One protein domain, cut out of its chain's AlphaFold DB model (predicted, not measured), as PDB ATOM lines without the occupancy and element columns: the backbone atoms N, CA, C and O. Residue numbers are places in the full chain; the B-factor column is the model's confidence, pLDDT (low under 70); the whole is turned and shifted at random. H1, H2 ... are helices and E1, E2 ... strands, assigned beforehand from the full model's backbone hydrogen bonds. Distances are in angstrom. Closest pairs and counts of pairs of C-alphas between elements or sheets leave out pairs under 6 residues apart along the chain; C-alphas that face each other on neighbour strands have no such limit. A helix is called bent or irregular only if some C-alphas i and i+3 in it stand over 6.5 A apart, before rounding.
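Overview. This is residues 3 to 51 of the 66 residues of an uncharacterized protein of Mycolicibacterium sp. CBMA 360 (UniProt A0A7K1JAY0). Look first at residues 3 to 19, a long loop that reaches out to Asp 9 and folds back, making one end of a loose model. It leads into H1, and beyond H1 the small hairpin of E1 and E2 lies between the two short helices H1 and H2. The printed part has 49 residues, with two named helices and two named strands in the order H1, E1, E2, H2; the sheet, E1 - E2, is antiparallel. The class is mixed, helices and strands, with 22 residues in named elements, under half. The whole is loose, with a radius of gyration of the C-alphas of 13.2 A and spans of 37 by 26 by 15 A.

Arrangement. After residues 3 to 19, find H1, residues 20 to 28, and E1, residues 34 to 36; their closest C-alphas, those of Val 22 and Trp 35, are 6.9 A apart. E1 forms a hairpin with E2, residues 40 to 42, antiparallel at 136 degrees between their directions. Across it, N 36 and O 40 are 2.8 A apart and N 34 and O 42 2.9 A, within hydrogen-bond range. H1 is apart from E2 and from H2, residues 44 to 50. E1 and H2 are only just apart, at 8.2 A. Every O i to N i+4 pair is within hydrogen-bond range in H2, and 3 of 5 in H1.

Along the chain. Find C-alpha 20 at (-40.641, -12.783, -30.326); from there H1 runs 13.9 A to Gln 28. It is irregular: C-alphas 24 and 27 are 7.5 A apart. E1 covers 6.5 A and E2 6.4 A. H2 runs 10.1 A, ending at C-alpha 50, (-35.063, 7.856, -42.795).

Size, cuts and confidence. The two C-alphas farthest apart, those of Asp 9 and Gln 28, are 37.7 A apart. The printed part has no cut. The links H1 to E1, E1 to E2 and E2 to H2 are tight. Mean pLDDT of the printed part is 89.6, and no printed residue is under 70.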
ATOM      1  N   LEU A   3     -47.963  -9.993 -34.624       86.75
ATOM      2  CA  LEU A   3     -48.760  -8.788 -34.817       86.75
ATOM      3  C   LEU A   3     -49.223  -8.703 -36.270       86.75
ATOM      4  O   LEU A   3     -48.441  -8.921 -37.196       86.75
ATOM      5  N   ARG A   4     -50.497  -8.370 -36.466       89.31
ATOM      6  CA  ARG A   4     -51.076  -8.069 -37.775       89.31
ATOM      7  C   ARG A   4     -52.146  -7.001 -37.607       89.31
ATOM      8  O   ARG A   4     -53.021  -7.140 -36.756       89.31
ATOM      9  N   VAL A   5     -52.063  -5.943 -38.407       86.12
ATOM     10  CA  VAL A   5     -53.063  -4.873 -38.425       86.12
ATOM     11  C   VAL A   5     -54.119  -5.211 -39.468       86.12
ATOM     12  O   VAL A   5     -53.789  -5.575 -40.598       86.12
ATOM     13  N   TYR A   6     -55.382  -5.076 -39.082       88.00
ATOM     14  CA  TYR A   6     -56.536  -5.292 -39.946       88.00
ATOM     15  C   TYR A   6     -57.246  -3.967 -40.202       88.00
ATOM     16  O   TYR A   6     -57.286  -3.090 -39.337       88.00
ATOM     17  N   ARG A   7     -57.801  -3.825 -41.402       88.31
ATOM     18  CA  ARG A   7     -58.735  -2.751 -41.734       88.31
ATOM     19  C   ARG A   7     -60.093  -3.015 -41.083       88.31
ATOM     20  O   ARG A   7     -60.372  -4.116 -40.616       88.31
ATOM     21  N   ALA A   8     -60.950  -1.995 -41.070       90.25
ATOM     22  CA  ALA A   8     -62.299  -2.104 -40.510       90.25
ATOM     23  C   ALA A   8     -63.185  -3.133 -41.247       90.25
ATOM     24  O   ALA A   8     -64.118  -3.660 -40.651       90.25
ATOM     25  N   ASP A   9     -62.881  -3.429 -42.513       91.69
ATOM     26  CA  ASP A   9     -63.539  -4.453 -43.339       91.69
ATOM     27  C   ASP A   9     -63.021  -5.885 -43.083       91.69
ATOM     28  O   ASP A   9     -63.582  -6.841 -43.611       91.69
ATOM     29  N   GLY A  10     -61.996  -6.047 -42.238       87.56
ATOM     30  CA  GLY A  10     -61.407  -7.340 -41.889       87.56
ATOM     31  C   GLY A  10     -60.238  -7.771 -42.777       87.56
ATOM     32  O   GLY A  10     -59.621  -8.799 -42.486       87.56
ATOM     33  N   ASP A  11     -59.873  -6.990 -43.797       91.50
ATOM     34  CA  ASP A  11     -58.721  -7.309 -44.636       91.50
ATOM     35  C   ASP A  11     -57.397  -6.990 -43.919       91.50
ATOM     36  O   ASP A  11     -57.266  -5.958 -43.244       91.50
ATOM     37  N   PRO A  12     -56.371  -7.852 -44.048       87.50
ATOM     38  CA  PRO A  12     -55.071  -7.604 -43.442       87.50
ATOM     39  C   PRO A  12     -54.367  -6.445 -44.153       87.50
ATOM     40  O   PRO A  12     -54.053  -6.521 -45.341       87.50
ATOM     41  N   TRP A  13     -54.076  -5.376 -43.413       83.81
ATOM     42  CA  TRP A  13     -53.308  -4.245 -43.929       83.81
ATOM     43  C   TRP A  13     -51.806  -4.549 -43.934       83.81
ATOM     44  O   TRP A  13     -51.098  -4.178 -44.869       83.81
ATOM     45  N   THR A  14     -51.305  -5.254 -42.918       81.38
ATOM     46  CA  THR A  14     -49.883  -5.609 -42.823       81.38
ATOM     47  C   THR A  14     -49.659  -7.104 -42.997       81.38
ATOM     48  O   THR A  14     -50.523  -7.939 -42.713       81.38
ATOM     49  N   THR A  15     -48.449  -7.474 -43.417       85.50
ATOM     50  CA  THR A  15     -47.967  -8.850 -43.261       85.50
ATOM     51  C   THR A  15     -47.910  -9.204 -41.771       85.50
ATOM     52  O   THR A  15     -47.805  -8.323 -40.918       85.50
ATOM     53  N   ALA A  16     -48.014 -10.496 -41.444       88.25
ATOM     54  CA  ALA A  16     -47.797 -10.939 -40.070       88.25
ATOM     55  C   ALA A  16     -46.337 -10.707 -39.664       88.25
ATOM     56  O   ALA A  16     -45.421 -11.074 -40.400       88.25
ATOM     57  N   THR A  17     -46.153 -10.133 -38.483       87.94
ATOM     58  CA  THR A  17     -44.851  -9.734 -37.953       87.94
ATOM     59  C   THR A  17     -44.562 -10.527 -36.696       87.94
ATOM     60  O   THR A  17     -45.352 -10.482 -35.753       87.94
ATOM     61  N   ASP A  18     -43.453 -11.264 -36.670       88.19
ATOM     62  CA  ASP A  18     -43.038 -11.971 -35.461       88.19
ATOM     63  C   ASP A  18     -42.436 -10.993 -34.448       88.19
ATOM     64  O   ASP A  18     -41.449 -10.316 -34.729       88.19
ATOM     65  N   LEU A  19     -43.051 -10.919 -33.268       89.06
ATOM     66  CA  LEU A  19     -42.632 -10.046 -32.173       89.06
ATOM     67  C   LEU A  19     -41.733 -10.750 -31.153       89.06
ATOM     68  O   LEU A  19     -41.251 -10.091 -30.234       89.06
ATOM     69  N   MET A  20     -41.505 -12.064 -31.273       91.06
ATOM     70  CA  MET A  20     -40.641 -12.783 -30.326       91.06
ATOM     71  C   MET A  20     -39.240 -12.163 -30.191       91.06
ATOM     72  O   MET A  20     -38.809 -11.996 -29.048       91.06
ATOM     73  N   PRO A  21     -38.552 -11.769 -31.285       87.12
ATOM     74  CA  PRO A  21     -37.232 -11.147 -31.180       87.12
ATOM     75  C   PRO A  21     -37.296  -9.809 -30.444       87.12
ATOM     76  O   PRO A  21     -36.535  -9.572 -29.514       87.12
ATOM     77  N   VAL A  22     -38.290  -8.981 -30.783       89.94
ATOM     78  CA  VAL A  22     -38.494  -7.664 -30.165       89.94
ATOM     79  C   VAL A  22     -38.656  -7.800 -28.657       89.94
ATOM     80  O   VAL A  22     -37.974  -7.124 -27.901       89.94
ATOM     81  N   ILE A  23     -39.510  -8.721 -28.205       89.88
ATOM     82  CA  ILE A  23     -39.762  -8.940 -26.775       89.88
ATOM     83  C   ILE A  23     -38.494  -9.406 -26.049       89.88
ATOM     84  O   ILE A  23     -38.226  -8.943 -24.941       89.88
ATOM     85  N   ALA A  24     -37.720 -10.309 -26.655       91.31
ATOM     86  CA  ALA A  24     -36.488 -10.831 -26.062       91.31
ATOM     87  C   ALA A  24     -35.375  -9.771 -25.972       91.31
ATOM     88  O   ALA A  24     -34.562  -9.789 -25.044       91.31
ATOM     89  N   GLU A  25     -35.345  -8.839 -26.923       91.00
ATOM     90  CA  GLU A  25     -34.265  -7.867 -27.086       91.00
ATOM     91  C   GLU A  25     -34.583  -6.491 -26.492       91.00
ATOM     92  O   GLU A  25     -33.651  -5.756 -26.201       91.00
ATOM     93  N   SER A  26     -35.848  -6.145 -26.220       88.94
ATOM     94  CA  SER A  26     -36.249  -4.805 -25.740       88.94
ATOM     95  C   SER A  26     -35.411  -4.265 -24.577       88.94
ATOM     96  O   SER A  26     -35.098  -3.081 -24.542       88.94
ATOM     97  N   SER A  27     -35.038  -5.119 -23.620       92.56
ATOM     98  CA  SER A  27     -34.236  -4.713 -22.450       92.56
ATOM     99  C   SER A  27     -32.749  -4.474 -22.751       92.56
ATOM    100  O   SER A  27     -32.028  -3.950 -21.906       92.56
ATOM    101  N   GLN A  28     -32.290  -4.869 -23.938       94.38
ATOM    102  CA  GLN A  28     -30.902  -4.784 -24.395       94.38
ATOM    103  C   GLN A  28     -30.635  -3.494 -25.188       94.38
ATOM    104  O   GLN A  28     -29.484  -3.187 -25.493       94.38
ATOM    105  N   HIS A  29     -31.684  -2.731 -25.508       91.38
ATOM    106  CA  HIS A  29     -31.602  -1.469 -26.237       91.38
ATOM    107  C   HIS A  29     -31.881  -0.272 -25.325       91.38
ATOM    108  O   HIS A  29     -32.491  -0.398 -24.261       91.38
ATOM    109  N   ALA A  30     -31.411   0.907 -25.738       92.56
ATOM    110  CA  ALA A  30     -31.691   2.142 -25.021       92.56
ATOM    111  C   ALA A  30     -33.203   2.431 -25.019       92.56
ATOM    112  O   ALA A  30     -33.907   2.144 -25.986       92.56
ATOM    113  N   SER A  31     -33.704   3.018 -23.930       90.44
ATOM    114  CA  SER A  31     -35.143   3.238 -23.717       90.44
ATOM    115  C   SER A  31     -35.798   4.189 -24.723       90.44
ATOM    116  O   SER A  31     -37.018   4.238 -24.813       90.44
ATOM    117  N   ASP A  32     -35.002   4.979 -25.438       94.31
ATOM    118  CA  ASP A  32     -35.438   5.896 -26.491       94.31
ATOM    119  C   ASP A  32     -35.371   5.276 -27.897       94.31
ATOM    120  O   ASP A  32     -35.618   5.964 -28.884       94.31
ATOM    121  N   THR A  33     -35.039   3.989 -28.002       93.44
ATOM    122  CA  THR A  33     -34.938   3.260 -29.266       93.44
ATOM    123  C   THR A  33     -36.201   2.439 -29.509       93.44
ATOM    124  O   THR A  33     -36.730   1.795 -28.603       93.44
ATOM    125  N   TYR A  34     -36.675   2.421 -30.753       90.31
ATOM    126  CA  TYR A  34     -37.918   1.753 -31.132       90.31
ATOM    127  C   TYR A  34     -37.670   0.743 -32.243       90.31
ATOM    128  O   TYR A  34     -36.899   1.000 -33.167       90.31
ATOM    129  N   TRP A  35     -38.330  -0.410 -32.173       90.50
ATOM    130  CA  TRP A  35     -38.221  -1.429 -33.209       90.50
ATOM    131  C   TRP A  35     -39.174  -1.149 -34.375       90.50
ATOM    132  O   TRP A  35     -40.374  -0.956 -34.180       90.50
ATOM    133  N   PHE A  36     -38.641  -1.193 -35.594       87.88
ATOM    134  CA  PHE A  36     -39.378  -1.048 -36.843       87.88
ATOM    135  C   PHE A  36     -39.215  -2.301 -37.697       87.88
ATOM    136  O   PHE A  36     -38.101  -2.740 -37.997       87.88
ATOM    137  N   GLN A  37     -40.333  -2.860 -38.155       83.62
ATOM    138  CA  GLN A  37     -40.308  -4.014 -39.046       83.62
ATOM    139  C   GLN A  37     -39.526  -3.700 -40.326       83.62
ATOM    140  O   GLN A  37     -39.811  -2.723 -41.009       83.62
ATOM    141  N   GLY A  38     -38.553  -4.553 -40.655       83.94
ATOM    142  CA  GLY A  38     -37.692  -4.390 -41.831       83.94
ATOM    143  C   GLY A  38     -36.495  -3.454 -41.631       83.94
ATOM    144  O   GLY A  38     -35.585  -3.485 -42.451       83.94
ATOM    145  N   PHE A  39     -36.448  -2.686 -40.535       88.19
ATOM    146  CA  PHE A  39     -35.358  -1.745 -40.237       88.19
ATOM    147  C   PHE A  39     -34.620  -2.056 -38.930       88.19
ATOM    148  O   PHE A  39     -33.468  -1.663 -38.774       88.19
ATOM    149  N   GLY A  40     -35.259  -2.779 -38.008       90.06
ATOM    150  CA  GLY A  40     -34.710  -3.079 -36.690       90.06
ATOM    151  C   GLY A  40     -34.885  -1.922 -35.708       90.06
ATOM    152  O   GLY A  40     -35.826  -1.137 -35.808       90.06
ATOM    153  N   TRP A  41     -33.998  -1.857 -34.721       93.12
ATOM    154  CA  TRP A  41     -34.014  -0.863 -33.652       93.12
ATOM    155  C   TRP A  41     -33.467   0.483 -34.143       93.12
ATOM    156  O   TRP A  41     -32.321   0.554 -34.580       93.12
ATOM    157  N   LEU A  42     -34.278   1.539 -34.070       93.75
ATOM    158  CA  LEU A  42     -33.940   2.888 -34.529       93.75
ATOM    159  C   LEU A  42     -34.070   3.911 -33.396       93.75
ATOM    160  O   LEU A  42     -35.068   3.923 -32.669       93.75
ATOM    161  N   SER A  43     -33.077   4.793 -33.276       94.31
ATOM    162  CA  SER A  43     -33.133   5.972 -32.403       94.31
ATOM    163  C   SER A  43     -33.994   7.088 -33.023       94.31
ATOM    164  O   SER A  43     -34.250   7.067 -34.232       94.31
ATOM    165  N   PRO A  44     -34.384   8.133 -32.267       93.00
ATOM    166  CA  PRO A  44     -35.102   9.281 -32.825       93.00
ATOM    167  C   PRO A  44     -34.331   9.974 -33.959       93.00
ATOM    168  O   PRO A  44     -34.929  10.408 -34.944       93.00
ATOM    169  N   SER A  45     -32.999  10.026 -33.862       92.69
ATOM    170  CA  SER A  45     -32.125  10.530 -34.928       92.69
ATOM    171  C   SER A  45     -32.144   9.656 -36.183       92.69
ATOM    172  O   SER A  45     -32.178  10.192 -37.292       92.69
ATOM    173  N   ASP A  46     -32.163   8.328 -36.035       93.44
ATOM    174  CA  ASP A  46     -32.236   7.415 -37.181       93.44
ATOM    175  C   ASP A  46     -33.575   7.535 -37.903       93.44
ATOM    176  O   ASP A  46     -33.613   7.549 -39.136       93.44
ATOM    177  N   ILE A  47     -34.660   7.656 -37.130       91.56
ATOM    178  CA  ILE A  47     -36.012   7.877 -37.645       91.56
ATOM    179  C   ILE A  47     -36.033   9.181 -38.442       91.56
ATOM    180  O   ILE A  47     -36.397   9.158 -39.614       91.56
ATOM    181  N   ALA A  48     -35.560  10.292 -37.869       89.38
ATOM    182  CA  ALA A  48     -35.523  11.587 -38.553       89.38
ATOM    183  C   ALA A  48     -34.703  11.565 -39.860       89.38
ATOM    184  O   ALA A  48     -35.023  12.282 -40.806       89.38
ATOM    185  N   GLY A  49     -33.654  10.739 -39.937       89.12
ATOM    186  CA  GLY A  49     -32.850  10.582 -41.152       89.12
ATOM    187  C   GLY A  49     -33.532   9.781 -42.271       89.12
ATOM    188  O   GLY A  49     -33.252  10.036 -43.449       89.12
ATOM    189  N   LYS A  50     -34.397   8.826 -41.901       89.25
ATOM    190  CA  LYS A  50     -35.063   7.856 -42.795       89.25
ATOM    191  C   LYS A  50     -36.497   8.235 -43.155       89.25
ATOM    192  O   LYS A  50     -37.014   7.743 -44.158       89.25
ATOM    193  N   ASP A  51     -37.133   9.076 -42.348       86.19
ATOM    194  CA  ASP A  51     -38.526   9.464 -42.519       86.19
ATOM    195  C   ASP A  51     -38.762  10.198 -43.848       86.19
ATOM    196  O   ASP A  51     -37.983  11.063 -44.259       86.19
TER     197      ASP A  51